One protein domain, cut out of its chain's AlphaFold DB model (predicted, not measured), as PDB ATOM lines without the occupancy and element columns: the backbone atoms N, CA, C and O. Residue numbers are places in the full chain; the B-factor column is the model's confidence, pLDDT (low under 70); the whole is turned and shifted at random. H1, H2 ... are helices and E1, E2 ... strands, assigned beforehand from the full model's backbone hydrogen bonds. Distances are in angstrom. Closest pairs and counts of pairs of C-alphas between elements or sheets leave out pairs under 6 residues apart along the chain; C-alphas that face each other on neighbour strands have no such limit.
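AT A GLANCE: This is residues 121 to 253 of the 891 residues of an uncharacterized protein of marine sediment metagenome (UniProt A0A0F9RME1). Two antiparallel sheets lie partly face to face as a sandwich, E7 E6 E8 E9 on one side and E1 E2 E5 on the other, their strands crossed at 40 degrees. The small hairpin E3 and E4 sits at one end of this sandwich, the short helix H1 lies across E1 at the other end, and the last helix, H2, sits away from both sheets past a long link. The 133 printed residues hold two named helices and nine named strands in the order E1 E2 E3 E4 E5 E6 E7 E8 H1 E9 H2, and the class is mixed, helices and strands. The whole is compact, with a radius of gyration of the C-alphas of 15.0 A and spans of 41 by 33 by 29 A.

IN THESE COORDINATES: E1, residues 126 to 133, begins with C-alpha 126 at (-6.956, -6.361, 14.598) and runs 22.6 A. E2, residues 136 to 143, runs 22.9 A. E3, residues 149 to 153, and E4, residues 156 to 160, measure 12.9 A and 12.8 A. E5 is residues 166 to 169, 10.7 A. E6, residues 181 to 188, runs 21.5 A from C-alpha 181 at (12.479, 1.092, 5.767). E7 is residues 196 to 198, 7.2 A. E8, residues 207 to 215, is the longest strand by residues, with 21.7 A from first to last C-alpha, and it bends by 55 degrees at residue 210. H1 is residues 218 to 223, 8.9 A, and E9 is residues 229 to 232, 9.7 A. H2, residues 245 to 253, runs 12.5 A and ends with C-alpha 253 at (-0.291, -25.257, 5.519).

HOW THE PARTS SIT: The larger sheet runs E7 E6 E8 E9, with E7 and E9 as edge strands. The inner strands E6 and E8 are antiparallel, with N 183 and O 213 at 2.9 A, within hydrogen-bond range. The hairpin E6 and E7 has N 184 and O 198 at 2.8 A, and E8 and E9 have N 212 and O 231 at 2.9 A. The other sheet runs E1 E2 E5 and is strongly twisted, but only just, its C-alphas lying up to 4.0 A off its best plane. The hairpin E1 and E2 has N 129 and O 140 at 2.9 A, and E2 and E5 have N 141 and O 166 at 2.8 A. These two sheets form the sandwich, two sheets face to face, with 31 pairs of C-alphas within 10 A and best planes 11 degrees apart. Across it, the closest C-alphas of E1 and E9 are those of Phe 128 and Asn 232, 6.3 A apart. The hairpin E3 and E4 has N 151 and O 158 at 2.8 A, and residues 121 to 122 pair antiparallel with residues 151 to 152 of E3. The closest C-alphas of E3 and E8 are those of Gln 151 and Ile 208, 7.7 A apart. H1 is on the sheet E1 E2 E5 at a height over the sheet of 7.4 A; it lies over E1 and runs across the strands, at 82 degrees to E1 on the local plane. The closest C-alphas of H1 and E1 are those of Gly 222 and Glu 132, 4.7 A apart. H2 is on neither sheet of the sandwich and is apart from H1. In H1 and H2 every O i to N i+4 pair is within hydrogen-bond range.

THE WHOLE: The two C-alphas farthest apart are those of Gly 134 and Glu 250, at 43.6 A. The printed part has no cut. The long links are E5 to E6, with 11 residues, where the chain changes from one sheet of the sandwich to the other, and E9 to H2, with 12. The mean pLDDT of the printed part is 94.1, no printed residue is under 70, and H2 has a mean of 88.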
ATOM      1  N   MET A 121      -0.551 -12.368  21.661       92.44
ATOM      2  CA  MET A 121      -1.626 -12.181  20.676       92.44
ATOM      3  C   MET A 121      -2.778 -11.294  21.177       92.44
ATOM      4  O   MET A 121      -2.896 -11.010  22.373       92.44
ATOM      5  N   MET A 122      -3.665 -10.927  20.249       93.75
ATOM      6  CA  MET A 122      -4.997 -10.378  20.528       93.75
ATOM      7  C   MET A 122      -6.054 -11.480  20.391       93.75
ATOM      8  O   MET A 122      -5.879 -12.398  19.593       93.75
ATOM      9  N   LEU A 123      -7.150 -11.430  21.149       92.88
ATOM     10  CA  LEU A 123      -8.245 -12.401  20.981       92.88
ATOM     11  C   LEU A 123      -9.019 -12.151  19.695       92.88
ATOM     12  O   LEU A 123      -9.350 -13.095  18.977       92.88
ATOM     13  N   GLU A 124      -9.283 -10.884  19.422       92.94
ATOM     14  CA  GLU A 124     -10.018 -10.400  18.274       92.94
ATOM     15  C   GLU A 124      -9.068 -10.087  17.114       92.94
ATOM     16  O   GLU A 124      -7.875  -9.823  17.289       92.94
ATOM     17  N   LYS A 125      -9.616 -10.100  15.898       93.19
ATOM     18  CA  LYS A 125      -8.902  -9.656  14.704       93.19
ATOM     19  C   LYS A 125      -8.627  -8.152  14.805       93.19
ATOM     20  O   LYS A 125      -9.555  -7.373  15.026       93.19
ATOM     21  N   LEU A 126      -7.373  -7.759  14.607       94.38
ATOM     22  CA  LEU A 126      -6.956  -6.361  14.598       94.38
ATOM     23  C   LEU A 126      -7.044  -5.761  13.191       94.38
ATOM     24  O   LEU A 126      -6.775  -6.441  12.188       94.38
ATOM     25  N   ASP A 127      -7.356  -4.470  13.140       95.19
ATOM     26  CA  ASP A 127      -7.177  -3.608  11.981       95.19
ATOM     27  C   ASP A 127      -6.172  -2.507  12.322       95.19
ATOM     28  O   ASP A 127      -6.376  -1.684  13.217       95.19
ATOM     29  N   PHE A 128      -5.037  -2.538  11.627       97.31
ATOM     30  CA  PHE A 128      -4.011  -1.517  11.742       97.31
ATOM     31  C   PHE A 128      -3.843  -0.824  10.398       97.31
ATOM     32  O   PHE A 128      -3.526  -1.462   9.390       97.31
ATOM     33  N   THR A 129      -4.053   0.488  10.375       96.19
ATOM     34  CA  THR A 129      -4.042   1.305   9.158       96.19
ATOM     35  C   THR A 129      -2.995   2.406   9.241       96.19
ATOM     36  O   THR A 129      -2.616   2.853  10.323       96.19
ATOM     37  N   ILE A 130      -2.499   2.838   8.079       97.62
ATOM     38  CA  ILE A 130      -1.485   3.889   7.962       97.62
ATOM     39  C   ILE A 130      -2.088   5.065   7.211       97.62
ATOM     40  O   ILE A 130      -2.599   4.898   6.106       97.62
ATOM     41  N   SER A 131      -1.981   6.255   7.789       95.19
ATOM     42  CA  SER A 131      -2.337   7.512   7.140       95.19
ATOM     43  C   SER A 131      -1.192   8.516   7.241       95.19
ATOM     44  O   SER A 131      -0.276   8.365   8.050       95.19
ATOM     45  N   GLU A 132      -1.224   9.544   6.398       95.38
ATOM     46  CA  GLU A 132      -0.301  10.671   6.483       95.38
ATOM     47  C   GLU A 132      -1.081  11.981   6.410       95.38
ATOM     48  O   GLU A 132      -2.000  12.127   5.601       95.38
ATOM     49  N   ALA A 133      -0.719  12.922   7.278       92.81
ATOM     50  CA  ALA A 133      -1.249  14.274   7.257       92.81
ATOM     51  C   ALA A 133      -0.176  15.283   7.684       92.81
ATOM     52  O   ALA A 133       0.385  15.202   8.779       92.81
ATOM     53  N   GLY A 134       0.080  16.285   6.838       86.75
ATOM     54  CA  GLY A 134       0.940  17.423   7.180       86.75
ATOM     55  C   GLY A 134       2.403  17.059   7.470       86.75
ATOM     56  O   GLY A 134       3.057  17.755   8.241       86.75
ATOM     57  N   GLY A 135       2.911  15.980   6.879       88.62
ATOM     58  CA  GLY A 135       4.245  15.419   7.089       88.62
ATOM     59  C   GLY A 135       4.324  14.364   8.195       88.62
ATOM     60  O   GLY A 135       5.394  13.786   8.372       88.62
ATOM     61  N   THR A 136       3.227  14.101   8.916       95.62
ATOM     62  CA  THR A 136       3.177  13.117  10.008       95.62
ATOM     63  C   THR A 136       2.577  11.808   9.514       95.62
ATOM     64  O   THR A 136       1.424  11.788   9.081       95.62
ATOM     65  N   VAL A 137       3.330  10.712   9.602       97.19
ATOM     66  CA  VAL A 137       2.829   9.362   9.294       97.19
ATOM     67  C   VAL A 137       2.266   8.745  10.566       97.19
ATOM     68  O   VAL A 137       2.999   8.544  11.529       97.19
ATOM     69  N   THR A 138       0.975   8.423  10.567       97.69
ATOM     70  CA  THR A 138       0.257   7.887  11.729       97.69
ATOM     71  C   THR A 138      -0.180   6.453  11.471       97.69
ATOM     72  O   THR A 138      -0.848   6.173  10.475       97.69
ATOM     73  N   GLY A 139       0.166   5.549  12.386       97.69
ATOM     74  CA  GLY A 139      -0.457   4.231  12.482       97.69
ATOM     75  C   GLY A 139      -1.655   4.273  13.425       97.69
ATOM     76  O   GLY A 139      -1.547   4.874  14.491       97.69
ATOM     77  N   SER A 140      -2.774   3.661  13.045       97.25
ATOM     78  CA  SER A 140      -4.010   3.607  13.843       97.25
ATOM     79  C   SER A 140      -4.432   2.157  14.047       97.25
ATOM     80  O   SER A 140      -4.531   1.426  13.066       97.25
ATOM     81  N   LEU A 141      -4.644   1.749  15.297       97.81
ATOM     82  CA  LEU A 141      -5.008   0.398  15.720       97.81
ATOM     83  C   LEU A 141      -6.416   0.375  16.317       97.81
ATOM     84  O   LEU A 141      -6.700   1.105  17.271       97.81
ATOM     85  N   GLU A 142      -7.244  -0.537  15.828       96.31
ATOM     86  CA  GLU A 142      -8.545  -0.876  16.400       96.31
ATOM     87  C   GLU A 142      -8.901  -2.347  16.141       96.31
ATOM     88  O   GLU A 142      -8.191  -3.066  15.433       96.31
ATOM     89  N   GLN A 143      -9.985  -2.827  16.747       94.44
ATOM     90  CA  GLN A 143     -10.591  -4.093  16.345       94.44
ATOM     91  C   GLN A 143     -11.129  -3.989  14.906       94.44
ATOM     92  O   GLN A 143     -11.657  -2.953  14.511       94.44
ATOM     93  N   ASP A 144     -11.048  -5.064  14.118       90.62
ATOM     94  CA  ASP A 144     -11.697  -5.117  12.802       90.62
ATOM     95  C   ASP A 144     -13.214  -4.889  12.957       90.62
ATOM     96  O   ASP A 144     -13.882  -5.616  13.692       90.62
ATOM     97  N   SER A 145     -13.765  -3.900  12.245       86.25
ATOM     98  CA  SER A 145     -15.123  -3.330  12.435       86.25
ATOM     99  C   SER A 145     -15.317  -2.367  13.624       86.25
ATOM    100  O   SER A 145     -16.455  -1.972  13.895       86.25
ATOM    101  N   GLY A 146     -14.233  -1.929  14.266       89.75
ATOM    102  CA  GLY A 146     -14.194  -0.928  15.337       89.75
ATOM    103  C   GLY A 146     -14.361  -1.507  16.747       89.75
ATOM    104  O   GLY A 146     -15.056  -2.504  16.945       89.75
ATOM    105  N   GLY A 147     -13.754  -0.843  17.737       93.81
ATOM    106  CA  GLY A 147     -13.830  -1.204  19.159       93.81
ATOM    107  C   GLY A 147     -12.484  -1.575  19.789       93.81
ATOM    108  O   GLY A 147     -11.431  -1.479  19.154       93.81
ATOM    109  N   ASP A 148     -12.549  -1.983  21.056       95.69
ATOM    110  CA  ASP A 148     -11.400  -2.318  21.905       95.69
ATOM    111  C   ASP A 148     -10.860  -3.729  21.623       95.69
ATOM    112  O   ASP A 148     -11.604  -4.635  21.255       95.69
ATOM    113  N   LEU A 149      -9.561  -3.939  21.850       95.50
ATOM    114  CA  LEU A 149      -8.894  -5.236  21.670       95.50
ATOM    115  C   LEU A 149      -8.590  -5.892  23.021       95.50
ATOM    116  O   LEU A 149      -8.242  -5.218  23.989       95.50
ATOM    117  N   THR A 150      -8.624  -7.219  23.098       95.56
ATOM    118  CA  THR A 150      -8.220  -7.964  24.294       95.56
ATOM    119  C   THR A 150      -6.829  -8.565  24.108       95.56
ATOM    120  O   THR A 150      -6.628  -9.512  23.349       95.56
ATOM    121  N   GLN A 151      -5.863  -8.047  24.863       95.94
ATOM    122  CA  GLN A 151      -4.469  -8.485  24.864       95.94
ATOM    123  C   GLN A 151      -4.278  -9.731  25.724       95.94
ATOM    124  O   GLN A 151      -4.753  -9.767  26.864       95.94
ATOM    125  N   ARG A 152      -3.516 -10.712  25.229       94.06
ATOM    126  CA  ARG A 152      -3.055 -11.870  26.003       94.06
ATOM    127  C   ARG A 152      -1.542 -11.814  26.225       94.06
ATOM    128  O   ARG A 152      -0.761 -11.964  25.287       94.06
ATOM    129  N   PHE A 153      -1.147 -11.678  27.487       94.88
ATOM    130  CA  PHE A 153       0.234 -11.762  27.966       94.88
ATOM    131  C   PHE A 153       0.380 -12.861  29.030       94.88
ATOM    132  O   PHE A 153      -0.610 -13.427  29.507       94.88
ATOM    133  N   SER A 154       1.615 -13.136  29.439       92.50
ATOM    134  CA  SER A 154       1.962 -14.097  30.489       92.50
ATOM    135  C   SER A 154       1.340 -13.789  31.855       92.50
ATOM    136  O   SER A 154       1.093 -14.709  32.632       92.50
ATOM    137  N   ASP A 155       1.027 -12.523  32.134       92.31
ATOM    138  CA  ASP A 155       0.366 -12.059  33.359       92.31
ATOM    139  C   ASP A 155      -1.165 -11.938  33.235       92.31
ATOM    140  O   ASP A 155      -1.824 -11.443  34.150       92.31
ATOM    141  N   GLY A 156      -1.749 -12.405  32.126       90.69
ATOM    142  CA  GLY A 156      -3.195 -12.518  31.953       90.69
ATOM    143  C   GLY A 156      -3.758 -11.746  30.761       90.69
ATOM    144  O   GLY A 156      -3.078 -11.476  29.771       90.69
ATOM    145  N   TYR A 157      -5.054 -11.441  30.850       93.44
ATOM    146  CA  TYR A 157      -5.781 -10.677  29.838       93.44
ATOM    147  C   TYR A 157      -5.837  -9.198  30.213       93.44
ATOM    148  O   TYR A 157      -5.987  -8.847  31.385       93.44
ATOM    149  N   THR A 158      -5.716  -8.307  29.236       95.81
ATOM    150  CA  THR A 158      -5.850  -6.859  29.449       95.81
ATOM    151  C   THR A 158      -6.577  -6.230  28.269       95.81
ATOM    152  O   THR A 158      -6.163  -6.403  27.128       95.81
ATOM    153  N   THR A 159      -7.648  -5.486  28.524       96.75
ATOM    154  CA  THR A 159      -8.337  -4.724  27.474       96.75
ATOM    155  C   THR A 159      -7.489  -3.520  27.066       96.75
ATOM    156  O   THR A 159      -7.041  -2.752  27.918       96.75
ATOM    157  N   LEU A 160      -7.245  -3.384  25.766       97.06
ATOM    158  CA  LEU A 160      -6.665  -2.221  25.119       97.06
ATOM    159  C   LEU A 160      -7.798  -1.326  24.629       97.06
ATOM    160  O   LEU A 160      -8.545  -1.718  23.735       97.06
ATOM    161  N   ASP A 161      -7.900  -0.138  25.213       96.06
ATOM    162  CA  ASP A 161      -8.832   0.887  24.749       96.06
ATOM    163  C   ASP A 161      -8.379   1.414  23.378       96.06
ATOM    164  O   ASP A 161      -7.285   1.972  23.242       96.06
ATOM    165  N   CYS A 162      -9.224   1.199  22.373       95.75
ATOM    166  CA  CYS A 162      -9.051   1.662  21.000       95.75
ATOM    167  C   CYS A 162     -10.238   2.547  20.584       95.75
ATOM    168  O   CYS A 162     -10.566   2.626  19.399       95.75
ATOM    169  N   THR A 163     -10.895   3.221  21.537       94.25
ATOM    170  CA  THR A 163     -12.070   4.060  21.280       94.25
ATOM    171  C   THR A 163     -11.838   5.516  21.736       94.25
ATOM    172  O   THR A 163     -12.174   5.881  22.865       94.25
ATOM    173  N   PRO A 164     -11.345   6.424  20.862       93.62
ATOM    174  CA  PRO A 164     -11.069   6.250  19.428       93.62
ATOM    175  C   PRO A 164      -9.780   5.460  19.156       93.62
ATOM    176  O   PRO A 164      -8.971   5.297  20.065       93.62
ATOM    177  N   ALA A 165      -9.591   5.017  17.901       96.38
ATOM    178  CA  ALA A 165      -8.475   4.160  17.489       96.38
ATOM    179  C   ALA A 165      -7.140   4.610  18.099       96.38
ATOM    180  O   ALA A 165      -6.772   5.789  18.038       96.38
ATOM    181  N   LEU A 166      -6.407   3.664  18.686       97.69
ATOM    182  CA  LEU A 166      -5.131   3.943  19.332       97.69
ATOM    183  C   LEU A 166      -4.103   4.306  18.261       97.69
ATOM    184  O   LEU A 166      -3.962   3.583  17.277       97.69
ATOM    185  N   THR A 167      -3.362   5.401  18.437       97.69
ATOM    186  CA  THR A 167      -2.440   5.899  17.403       97.69
ATOM    187  C   THR A 167      -0.969   5.853  17.810       97.69
ATOM    188  O   THR A 167      -0.620   5.868  18.991       97.69
ATOM    189  N   ILE A 168      -0.091   5.788  16.807       97.94
ATOM    190  CA  ILE A 168       1.365   5.915  16.935       97.94
ATOM    191  C   ILE A 168       1.918   6.813  15.826       97.94
ATOM    192  O   ILE A 168       1.565   6.659  14.657       97.94
ATOM    193  N   ASP A 169       2.819   7.728  16.189       97.50
ATOM    194  CA  ASP A 169       3.589   8.522  15.230       97.50
ATOM    195  C   ASP A 169       4.776   7.700  14.702       97.50
ATOM    196  O   ASP A 169       5.694   7.332  15.439       97.50
ATOM    197  N   LEU A 170       4.747   7.401  13.406       97.62
ATOM    198  CA  LEU A 170       5.750   6.607  12.701       97.62
ATOM    199  C   LEU A 170       6.717   7.470  11.884       97.62
ATOM    200  O   LEU A 170       7.581   6.932  11.192       97.62
ATOM    201  N   THR A 171       6.619   8.799  11.965       96.06
ATOM    202  CA  THR A 171       7.381   9.741  11.131       96.06
ATOM    203  C   THR A 171       8.891   9.551  11.262       96.06
ATOM    204  O   THR A 171       9.614   9.668  10.278       96.06
ATOM    205  N   ALA A 172       9.384   9.181  12.446       95.94
ATOM    206  CA  ALA A 172      10.807   8.913  12.674       95.94
ATOM    207  C   ALA A 172      11.305   7.580  12.069       95.94
ATOM    208  O   ALA A 172      12.511   7.381  11.917       95.94
ATOM    209  N   TYR A 173      10.392   6.675  11.708       97.00
ATOM    210  CA  TYR A 173      10.694   5.311  11.264       97.00
ATOM    211  C   TYR A 173      10.625   5.141   9.743       97.00
ATOM    212  O   TYR A 173      10.934   4.065   9.222       97.00
ATOM    213  N   VAL A 174      10.244   6.199   9.024       96.62
ATOM    214  CA  VAL A 174      10.130   6.208   7.565       96.62
ATOM    215  C   VAL A 174      11.493   6.097   6.874       96.62
ATOM    216  O   VAL A 174      12.534   6.527   7.388       96.62
ATOM    217  N   GLY A 175      11.490   5.502   5.682       95.25
ATOM    218  CA  GLY A 175      12.651   5.449   4.800       95.25
ATOM    219  C   GLY A 175      12.702   6.607   3.808       95.25
ATOM    220  O   GLY A 175      11.991   7.605   3.913       95.25
ATOM    221  N   THR A 176      13.544   6.450   2.794       95.44
ATOM    222  CA  THR A 176      13.500   7.288   1.588       95.44
ATOM    223  C   THR A 176      12.761   6.547   0.478       95.44
ATOM    224  O   THR A 176      12.441   5.367   0.605       95.44
ATOM    225  N   ASN A 177      12.496   7.213  -0.644       93.31
ATOM    226  CA  ASN A 177      11.840   6.551  -1.773       93.31
ATOM    227  C   ASN A 177      12.729   5.487  -2.434       93.31
ATOM    228  O   ASN A 177      12.207   4.480  -2.897       93.31
ATOM    229  N   ALA A 178      14.050   5.698  -2.454       94.19
ATOM    230  CA  ALA A 178      15.011   4.733  -2.990       94.19
ATOM    231  C   ALA A 178      15.346   3.614  -1.991       94.19
ATOM    232  O   ALA A 178      15.681   2.507  -2.399       94.19
ATOM    233  N   VAL A 179      15.246   3.903  -0.690       94.94
ATOM    234  CA  VAL A 179      15.514   2.951   0.394       94.94
ATOM    235  C   VAL A 179      14.371   3.025   1.416       94.94
ATOM    236  O   VAL A 179      14.501   3.726   2.429       94.94
ATOM    237  N   PRO A 180      13.226   2.370   1.144       96.25
ATOM    238  CA  PRO A 180      12.145   2.240   2.116       96.25
ATOM    239  C   PRO A 180      12.639   1.470   3.345       96.25
ATOM    240  O   PRO A 180      13.500   0.599   3.228       96.25
ATOM    241  N   LYS A 181      12.098   1.774   4.524       97.06
ATOM    242  CA  LYS A 181      12.479   1.092   5.767       97.06
ATOM    243  C   LYS A 181      11.398   0.132   6.228       97.06
ATOM    244  O   LYS A 181      10.212   0.455   6.174       97.06
ATOM    245  N   VAL A 182      11.835  -1.026   6.714       97.62
ATOM    246  CA  VAL A 182      10.976  -1.964   7.436       97.62
ATOM    247  C   VAL A 182      10.670  -1.381   8.815       97.62
ATOM    248  O   VAL A 182      11.570  -0.834   9.458       97.62
ATOM    249  N   VAL A 183       9.416  -1.467   9.257       97.88
ATOM    250  CA  VAL A 183       8.981  -0.996  10.579       97.88
ATOM    251  C   VAL A 183       8.162  -2.077  11.274       97.88
ATOM    252  O   VAL A 183       7.144  -2.522  10.754       97.88
ATOM    253  N   TYR A 184       8.591  -2.461  12.469       97.94
ATOM    254  CA  TYR A 184       7.909  -3.408  13.344       97.94
ATOM    255  C   TYR A 184       7.114  -2.633  14.389       97.94
ATOM    256  O   TYR A 184       7.722  -1.940  15.204       97.94
ATOM    257  N   VAL A 185       5.783  -2.740  14.370       98.12
ATOM    258  CA  VAL A 185       4.880  -2.098  15.340       98.12
ATOM    259  C   VAL A 185       4.379  -3.143  16.329       98.12
ATOM    260  O   VAL A 185       3.908  -4.207  15.925       98.12
ATOM    261  N   TYR A 186       4.486  -2.854  17.623       97.94
ATOM    262  CA  TYR A 186       4.205  -3.803  18.700       97.94
ATOM    263  C   TYR A 186       3.699  -3.105  19.968       97.94
ATOM    264  O   TYR A 186       3.814  -1.887  20.113       97.94
ATOM    265  N   ILE A 187       3.183  -3.893  20.912       97.94
ATOM    266  CA  ILE A 187       2.861  -3.462  22.279       97.94
ATOM    267  C   ILE A 187       3.642  -4.336  23.260       97.94
ATOM    268  O   ILE A 187       3.640  -5.561  23.144       97.94
ATOM    269  N   LEU A 188       4.339  -3.719  24.215       97.62
ATOM    270  CA  LEU A 188       5.132  -4.431  25.222       97.62
ATOM    271  C   LEU A 188       4.261  -4.852  26.406       97.62
ATOM    272  O   LEU A 188       3.427  -4.069  26.862       97.62
ATOM    273  N   GLN A 189       4.546  -6.016  26.997       96.69
ATOM    274  CA  GLN A 189       3.880  -6.447  28.234       96.69
ATOM    275  C   GLN A 189       4.059  -5.426  29.372       96.69
ATOM    276  O   GLN A 189       3.135  -5.192  30.149       96.69
ATOM    277  N   SER A 190       5.214  -4.756  29.430       96.12
ATOM    278  CA  SER A 190       5.513  -3.730  30.434       96.12
ATOM    279  C   SER A 190       4.829  -2.380  30.176       96.12
ATOM    280  O   SER A 190       4.874  -1.505  31.036       96.12
ATOM    281  N   ALA A 191       4.236  -2.177  28.993       96.50
ATOM    282  CA  ALA A 191       3.641  -0.913  28.551       96.50
ATOM    283  C   ALA A 191       2.375  -1.159  27.704       96.50
ATOM    284  O   ALA A 191       2.282  -0.750  26.551       96.50
ATOM    285  N   LYS A 192       1.388  -1.838  28.300       96.56
ATOM    286  CA  LYS A 192       0.215  -2.417  27.614       96.56
ATOM    287  C   LYS A 192      -0.751  -1.432  26.954       96.56
ATOM    288  O   LYS A 192      -1.647  -1.873  26.253       96.56
ATOM    289  N   THR A 193      -0.647  -0.134  27.225       95.81
ATOM    290  CA  THR A 193      -1.598   0.882  26.736       95.81
ATOM    291  C   THR A 193      -1.033   1.738  25.604       95.81
ATOM    292  O   THR A 193      -1.694   2.672  25.163       95.81
ATOM    293  N   VAL A 194       0.206   1.487  25.173       95.19
ATOM    294  CA  VAL A 194       0.889   2.288  24.152       95.19
ATOM    295  C   VAL A 194       1.544   1.388  23.112       95.19
ATOM    296  O   VAL A 194       2.127   0.356  23.441       95.19
ATOM    297  N   MET A 195       1.473   1.801  21.849       97.69
ATOM    298  CA  MET A 195       2.235   1.172  20.775       97.69
ATOM    299  C   MET A 195       3.673   1.695  20.751       97.69
ATOM    300  O   MET A 195       3.942   2.852  21.078       97.69
ATOM    301  N   ALA A 196       4.590   0.850  20.297       97.62
ATOM    302  CA  ALA A 196       5.978   1.185  20.023       97.62
ATOM    303  C   ALA A 196       6.390   0.673  18.634       97.62
ATOM    304  O   ALA A 196       5.736  -0.200  18.059       97.62
ATOM    305  N   ALA A 197       7.475   1.230  18.087       97.69
ATOM    306  CA  ALA A 197       7.983   0.884  16.762       97.69
ATOM    307  C   ALA A 197       9.512   0.689  16.737       97.69
ATOM    308  O   ALA A 197      10.245   1.244  17.560       97.69
ATOM    309  N   SER A 198       9.998  -0.112  15.785       97.44
ATOM    310  CA  SER A 198      11.418  -0.441  15.576       97.44
ATOM    311  C   SER A 198      11.740  -0.591  14.084       97.44
ATOM    312  O   SER A 198      10.919  -1.106  13.333       97.44
ATOM    313  N   ASN A 199      12.940  -0.184  13.647       97.00
ATOM    314  CA  ASN A 199      13.444  -0.417  12.279       97.00
ATOM    315  C   ASN A 199      14.415  -1.608  12.168       97.00
ATOM    316  O   ASN A 199      14.998  -1.814  11.107       97.00
ATOM    317  N   SER A 200      14.670  -2.334  13.260       94.00
ATOM    318  CA  SER A 200      15.679  -3.404  13.291       94.00
ATOM    319  C   SER A 200      15.032  -4.784  13.298       94.00
ATOM    320  O   SER A 200      15.145  -5.519  12.324       94.00
ATOM    321  N   ASP A 201      14.324  -5.098  14.380       95.44
ATOM    322  CA  ASP A 201      13.630  -6.369  14.586       95.44
ATOM    323  C   ASP A 201      12.512  -6.184  15.630       95.44
ATOM    324  O   ASP A 201      12.346  -5.088  16.195       95.44
ATOM    325  N   TRP A 202      11.772  -7.257  15.895       96.19
ATOM    326  CA  TRP A 202      10.879  -7.396  17.037       96.19
ATOM    327  C   TRP A 202      11.637  -7.286  18.377       96.19
ATOM    328  O   TRP A 202      12.825  -7.610  18.455       96.19
ATOM    329  N   PRO A 203      10.975  -6.852  19.466       96.38
ATOM    330  CA  PRO A 203      11.594  -6.803  20.789       96.38
ATOM    331  C   PRO A 203      12.040  -8.178  21.299       96.38
ATOM    332  O   PRO A 203      11.336  -9.170  21.135       96.38
ATOM    333  N   ALA A 204      13.157  -8.212  22.030       95.81
ATOM    334  CA  ALA A 204      13.598  -9.405  22.764       95.81
ATOM    335  C   ALA A 204      12.787  -9.667  24.055       95.81
ATOM    336  O   ALA A 204      12.937 -10.712  24.684       95.81
ATOM    337  N   THR A 205      11.958  -8.709  24.476       96.00
ATOM    338  CA  THR A 205      11.036  -8.817  25.615       96.00
ATOM    339  C   THR A 205       9.647  -9.264  25.159       96.00
ATOM    340  O   THR A 205       9.317  -9.176  23.976       96.00
ATOM    341  N   GLU A 206       8.811  -9.732  26.091       96.94
ATOM    342  CA  GLU A 206       7.440 -10.149  25.775       96.94
ATOM    343  C   GLU A 206       6.627  -8.998  25.156       96.94
ATOM    344  O   GLU A 206       6.561  -7.887  25.700       96.94
ATOM    345  N   HIS A 207       6.015  -9.272  24.005       96.81
ATOM    346  CA  HIS A 207       5.298  -8.289  23.207       96.81
ATOM    347  C   HIS A 207       4.167  -8.934  22.400       96.81
ATOM    348  O   HIS A 207       4.206 -10.123  22.093       96.81
ATOM    349  N   ILE A 208       3.190  -8.115  22.016       97.06
ATOM    350  CA  ILE A 208       2.206  -8.434  20.981       97.06
ATOM    351  C   ILE A 208       2.646  -7.752  19.691       97.06
ATOM    352  O   ILE A 208       2.935  -6.553  19.675       97.06
ATOM    353  N   ARG A 209       2.702  -8.519  18.605       97.19
ATOM    354  CA  ARG A 209       3.003  -8.009  17.263       97.19
ATOM    355  C   ARG A 209       1.734  -7.396  16.678       97.19
ATOM    356  O   ARG A 209       0.693  -8.038  16.700       97.19
ATOM    357  N   ILE A 210       1.823  -6.175  16.155       97.06
ATOM    358  CA  ILE A 210       0.682  -5.477  15.545       97.06
ATOM    359  C   ILE A 210       0.805  -5.504  14.027       97.06
ATOM    360  O   ILE A 210      -0.062  -6.040  13.340       97.06
ATOM    361  N   ALA A 211       1.906  -4.971  13.493       97.38
ATOM    362  CA  ALA A 211       2.125  -4.928  12.055       97.38
ATOM    363  C   ALA A 211       3.608  -4.935  11.680       97.38
ATOM    364  O   ALA A 211       4.458  -4.418  12.409       97.38
ATOM    365  N   ASN A 212       3.898  -5.499  10.509       96.50
ATOM    366  CA  ASN A 212       5.175  -5.343   9.823       96.50
ATOM    367  C   ASN A 212       4.964  -4.496   8.562       96.50
ATOM    368  O   ASN A 212       4.217  -4.887   7.657       96.50
ATOM    369  N   LEU A 213       5.595  -3.327   8.530       97.44
ATOM    370  CA  LEU A 213       5.397  -2.303   7.515       97.44
ATOM    371  C   LEU A 213       6.632  -2.142   6.633       97.44
ATOM    372  O   LEU A 213       7.757  -2.357   7.075       97.44
ATOM    373  N   LEU A 214       6.424  -1.637   5.420       97.19
ATOM    374  CA  LEU A 214       7.477  -1.045   4.599       97.19
ATOM    375  C   LEU A 214       7.084   0.400   4.284       97.19
ATOM    376  O   LEU A 214       6.124   0.638   3.550       97.19
ATOM    377  N   LEU A 215       7.802   1.364   4.859       96.94
ATOM    378  CA  LEU A 215       7.499   2.791   4.731       96.94
ATOM    379  C   LEU A 215       8.539   3.498   3.856       96.94
ATOM    380  O   LEU A 215       9.746   3.448   4.117       96.94
ATOM    381  N   LYS A 216       8.050   4.188   2.822       95.94
ATOM    382  CA  LYS A 216       8.819   5.138   1.997       95.94
ATOM    383  C   LYS A 216       8.933   6.470   2.740       95.94
ATOM    384  O   LYS A 216       8.644   6.524   3.928       95.94
ATOM    385  N   SER A 217       9.333   7.550   2.065       96.06
ATOM    386  CA  SER A 217       9.284   8.882   2.684       96.06
ATOM    387  C   SER A 217       7.861   9.245   3.129       96.06
ATOM    388  O   SER A 217       6.888   8.765   2.538       96.06
ATOM    389  N   ALA A 218       7.727  10.109   4.141       95.56
ATOM    390  CA  ALA A 218       6.423  10.546   4.649       95.56
ATOM    391  C   ALA A 218       5.526  11.099   3.528       95.56
ATOM    392  O   ALA A 218       4.434  10.589   3.305       95.56
ATOM    393  N   ALA A 219       6.043  12.038   2.727       94.06
ATOM    394  CA  ALA A 219       5.304  12.630   1.610       94.06
ATOM    395  C   ALA A 219       4.776  11.581   0.618       94.06
ATOM    396  O   ALA A 219       3.644  11.674   0.152       94.06
ATOM    397  N   THR A 220       5.586  10.567   0.303       93.19
ATOM    398  CA  THR A 220       5.170   9.523  -0.635       93.19
ATOM    399  C   THR A 220       4.220   8.506  -0.006       93.19
ATOM    400  O   THR A 220       3.337   8.016  -0.691       93.19
ATOM    401  N   THR A 221       4.339   8.241   1.295       93.06
ATOM    402  CA  THR A 221       3.364   7.430   2.048       93.06
ATOM    403  C   THR A 221       1.972   8.073   1.990       93.06
ATOM    404  O   THR A 221       0.981   7.380   1.782       93.06
ATOM    405  N   GLY A 222       1.891   9.406   2.072       91.31
ATOM    406  CA  GLY A 222       0.636  10.136   1.875       91.31
ATOM    407  C   GLY A 222       0.085  10.049   0.456       91.31
ATOM    408  O   GLY A 222      -1.094   9.753   0.274       91.31
ATOM    409  N   THR A 223       0.926  10.241  -0.566       92.31
ATOM    410  CA  THR A 223       0.469  10.137  -1.966       92.31
ATOM    411  C   THR A 223       0.096   8.716  -2.380       92.31
ATOM    412  O   THR A 223      -0.789   8.555  -3.216       92.31
ATOM    413  N   ASP A 224       0.751   7.703  -1.805       91.88
ATOM    414  CA  ASP A 224       0.476   6.283  -2.063       91.88
ATOM    415  C   ASP A 224      -0.786   5.801  -1.308       91.88
ATOM    416  O   ASP A 224      -1.270   4.699  -1.556       91.88
ATOM    417  N   GLY A 225      -1.355   6.629  -0.419       90.44
ATOM    418  CA  GLY A 225      -2.547   6.299   0.365       90.44
ATOM    419  C   GLY A 225      -2.281   5.355   1.543       90.44
ATOM    420  O   GLY A 225      -3.211   4.696   2.005       90.44
ATOM    421  N   GLY A 226      -1.034   5.268   2.021       93.19
ATOM    422  CA  GLY A 226      -0.618   4.399   3.122       93.19
ATOM    423  C   GLY A 226       0.787   3.817   2.935       93.19
ATOM    424  O   GLY A 226       1.597   4.302   2.144       93.19
ATOM    425  N   ALA A 227       1.100   2.764   3.694       95.38
ATOM    426  CA  ALA A 227       2.379   2.061   3.596       95.38
ATOM    427  C   ALA A 227       2.536   1.298   2.271       95.38
ATOM    428  O   ALA A 227       1.564   0.774   1.732       95.38
ATOM    429  N   LEU A 228       3.783   1.133   1.807       94.69
ATOM    430  CA  LEU A 228       4.092   0.292   0.642       94.69
ATOM    431  C   LEU A 228       3.771  -1.187   0.918       94.69
ATOM    432  O   LEU A 228       3.329  -1.913   0.033       94.69
ATOM    433  N   VAL A 229       3.995  -1.627   2.158       96.62
ATOM    434  CA  VAL A 229       3.540  -2.919   2.679       96.62
ATOM    435  C   VAL A 229       2.938  -2.671   4.053       96.62
ATOM    436  O   VAL A 229       3.573  -2.020   4.878       96.62
ATOM    437  N   ASN A 230       1.751  -3.218   4.303       95.94
ATOM    438  CA  ASN A 230       1.153  -3.287   5.631       95.94
ATOM    439  C   ASN A 230       0.715  -4.726   5.914       95.94
ATOM    440  O   ASN A 230      -0.295  -5.193   5.385       95.94
ATOM    441  N   ARG A 231       1.507  -5.456   6.703       95.75
ATOM    442  CA  ARG A 231       1.174  -6.814   7.131       95.75
ATOM    443  C   ARG A 231       0.683  -6.790   8.572       95.75
ATOM    444  O   ARG A 231       1.501  -6.840   9.490       95.75
ATOM    445  N   ASN A 232      -0.634  -6.786   8.742       95.50
ATOM    446  CA  ASN A 232      -1.287  -6.947  10.041       95.50
ATOM    447  C   ASN A 232      -1.004  -8.344  10.602       95.50
ATOM    448  O   ASN A 232      -1.236  -9.354   9.928       95.50
ATOM    449  N   TRP A 233      -0.500  -8.402  11.831       91.88
ATOM    450  CA  TRP A 233      -0.105  -9.635  12.507       91.88
ATOM    451  C   TRP A 233      -1.309 -10.276  13.208       91.88
ATOM    452  O   TRP A 233      -1.438 -10.291  14.428       91.88
ATOM    453  N   ASN A 234      -2.244 -10.750  12.386       88.69
ATOM    454  CA  ASN A 234      -3.548 -11.257  12.799       88.69
ATOM    455  C   ASN A 234      -3.486 -12.706  13.316       88.69
ATOM    456  O   ASN A 234      -4.074 -13.615  12.734       88.69
ATOM    457  N   ASP A 235      -2.802 -12.905  14.442       87.00
ATOM    458  CA  ASP A 235      -2.723 -14.190  15.150       87.00
ATOM    459  C   ASP A 235      -3.908 -14.371  16.119       87.00
ATOM    460  O   ASP A 235      -3.728 -14.823  17.242       87.00
ATOM    461  N   PHE A 236      -5.117 -13.956  15.727       89.88
ATOM    462  CA  PHE A 236      -6.280 -13.872  16.617       89.88
ATOM    463  C   PHE A 236      -6.822 -15.248  17.042       89.88
ATOM    464  O   PHE A 236      -6.611 -16.256  16.362       89.88
ATOM    465  N   ALA A 237      -7.552 -15.298  18.162       89.38
ATOM    466  CA  ALA A 237      -8.049 -16.552  18.738       89.38
ATOM    467  C   ALA A 237      -9.134 -17.192  17.864       89.38
ATOM    468  O   ALA A 237      -9.107 -18.403  17.618       89.38
ATOM    469  N   PHE A 238     -10.084 -16.374  17.406       83.31
ATOM    470  CA  PHE A 238     -11.181 -16.764  16.528       83.31
ATOM    471  C   PHE A 238     -11.653 -15.591  15.660       83.31
ATOM    472  O   PHE A 238     -11.532 -14.429  16.045       83.31
ATOM    473  N   ASP A 239     -12.186 -15.888  14.476       84.62
ATOM    474  CA  ASP A 239     -12.756 -14.865  13.594       84.62
ATOM    475  C   ASP A 239     -14.227 -14.545  13.929       84.62
ATOM    476  O   ASP A 239     -14.831 -15.112  14.841       84.62
ATOM    477  N   GLY A 240     -14.842 -13.651  13.147       82.81
ATOM    478  CA  GLY A 240     -16.250 -13.270  13.302       82.81
ATOM    479  C   GLY A 240     -17.267 -14.404  13.091       82.81
ATOM    480  O   GLY A 240     -18.438 -14.222  13.418       82.81
ATOM    481  N   VAL A 241     -16.851 -15.572  12.581       85.94
ATOM    482  CA  VAL A 241     -17.681 -16.789  12.485       85.94
ATOM    483  C   VAL A 241     -17.279 -17.856  13.510       85.94
ATOM    484  O   VAL A 241     -17.770 -18.982  13.453       85.94
ATOM    485  N   SER A 242     -16.454 -17.489  14.499       85.38
ATOM    486  CA  SER A 242     -15.945 -18.359  15.568       85.38
ATOM    487  C   SER A 242     -15.008 -19.477  15.091       85.38
ATOM    488  O   SER A 242     -14.862 -20.499  15.765       85.38
ATOM    489  N   GLN A 243     -14.350 -19.301  13.944       88.38
ATOM    490  CA  GLN A 243     -13.348 -20.238  13.454       88.38
ATOM    491  C   GLN A 243     -12.010 -19.984  14.157       88.38
ATOM    492  O   GLN A 243     -11.475 -18.878  14.101       88.38
ATOM    493  N   GLY A 244     -11.483 -21.003  14.839       88.19
ATOM    494  CA  GLY A 244     -10.299 -20.863  15.691       88.19
ATOM    495  C   GLY A 244      -8.963 -20.842  14.938       88.19
ATOM    496  O   GLY A 244      -8.826 -21.450  13.873       88.19
ATOM    497  N   HIS A 245      -7.945 -20.239  15.553       86.69
ATOM    498  CA  HIS A 245      -6.604 -20.040  14.982       86.69
ATOM    499  C   HIS A 245      -5.982 -21.289  14.315       86.69
ATOM    500  O   HIS A 245      -5.471 -21.215  13.198       86.69
ATOM    501  N   ILE A 246      -6.087 -22.468  14.946       86.75
ATOM    502  CA  ILE A 246      -5.521 -23.730  14.419       86.75
ATOM    503  C   ILE A 246      -6.051 -24.050  13.020       86.75
ATOM    504  O   ILE A 246      -5.296 -24.449  12.143       86.75
ATOM    505  N   THR A 247      -7.337 -23.835  12.774       89.38
ATOM    506  CA  THR A 247      -7.926 -24.159  11.469       89.38
ATOM    507  C   THR A 247      -7.484 -23.205  10.359       89.38
ATOM    508  O   THR A 247      -7.404 -23.609   9.198       89.38
ATOM    509  N   HIS A 248      -7.131 -21.962  10.696       87.56
ATOM    510  CA  HIS A 248      -6.525 -21.028   9.747       87.56
ATOM    511  C   HIS A 248      -5.089 -21.434   9.421       87.56
ATOM    512  O   HIS A 248      -4.719 -21.442   8.246       87.56
ATOM    513  N   ILE A 249      -4.322 -21.858  10.433       87.94
ATOM    514  CA  ILE A 249      -2.992 -22.456  10.239       87.94
ATOM    515  C   ILE A 249      -3.100 -23.674   9.321       87.94
ATOM    516  O   ILE A 249      -2.389 -23.757   8.321       87.94
ATOM    517  N   GLU A 250      -4.015 -24.599   9.612       89.44
ATOM    518  CA  GLU A 250      -4.221 -25.791   8.793       89.44
ATOM    519  C   GLU A 250      -4.563 -25.447   7.342       89.44
ATOM    520  O   GLU A 250      -4.017 -26.048   6.416       89.44
ATOM    521  N   ASN A 251      -5.461 -24.482   7.124       87.81
ATOM    522  CA  ASN A 251      -5.827 -24.050   5.780       87.81
ATOM    523  C   ASN A 251      -4.620 -23.469   5.030       87.81
ATOM    524  O   ASN A 251      -4.444 -23.756   3.847       87.81
ATOM    525  N   ARG A 252      -3.761 -22.698   5.711       87.50
ATOM    526  CA  ARG A 252      -2.539 -22.143   5.119       87.50
ATOM    527  C   ARG A 252      -1.504 -23.223   4.815       87.50
ATOM    528  O   ARG A 252      -0.943 -23.190   3.722       87.50
ATOM    529  N   ILE A 253      -1.252 -24.160   5.730       85.06
ATOM    530  CA  ILE A 253      -0.291 -25.257   5.519       85.06
ATOM    531  C   ILE A 253      -0.729 -26.128   4.338       85.06
ATOM    532  O   ILE A 253       0.092 -26.480   3.500       85.06
TER     533      ILE A 253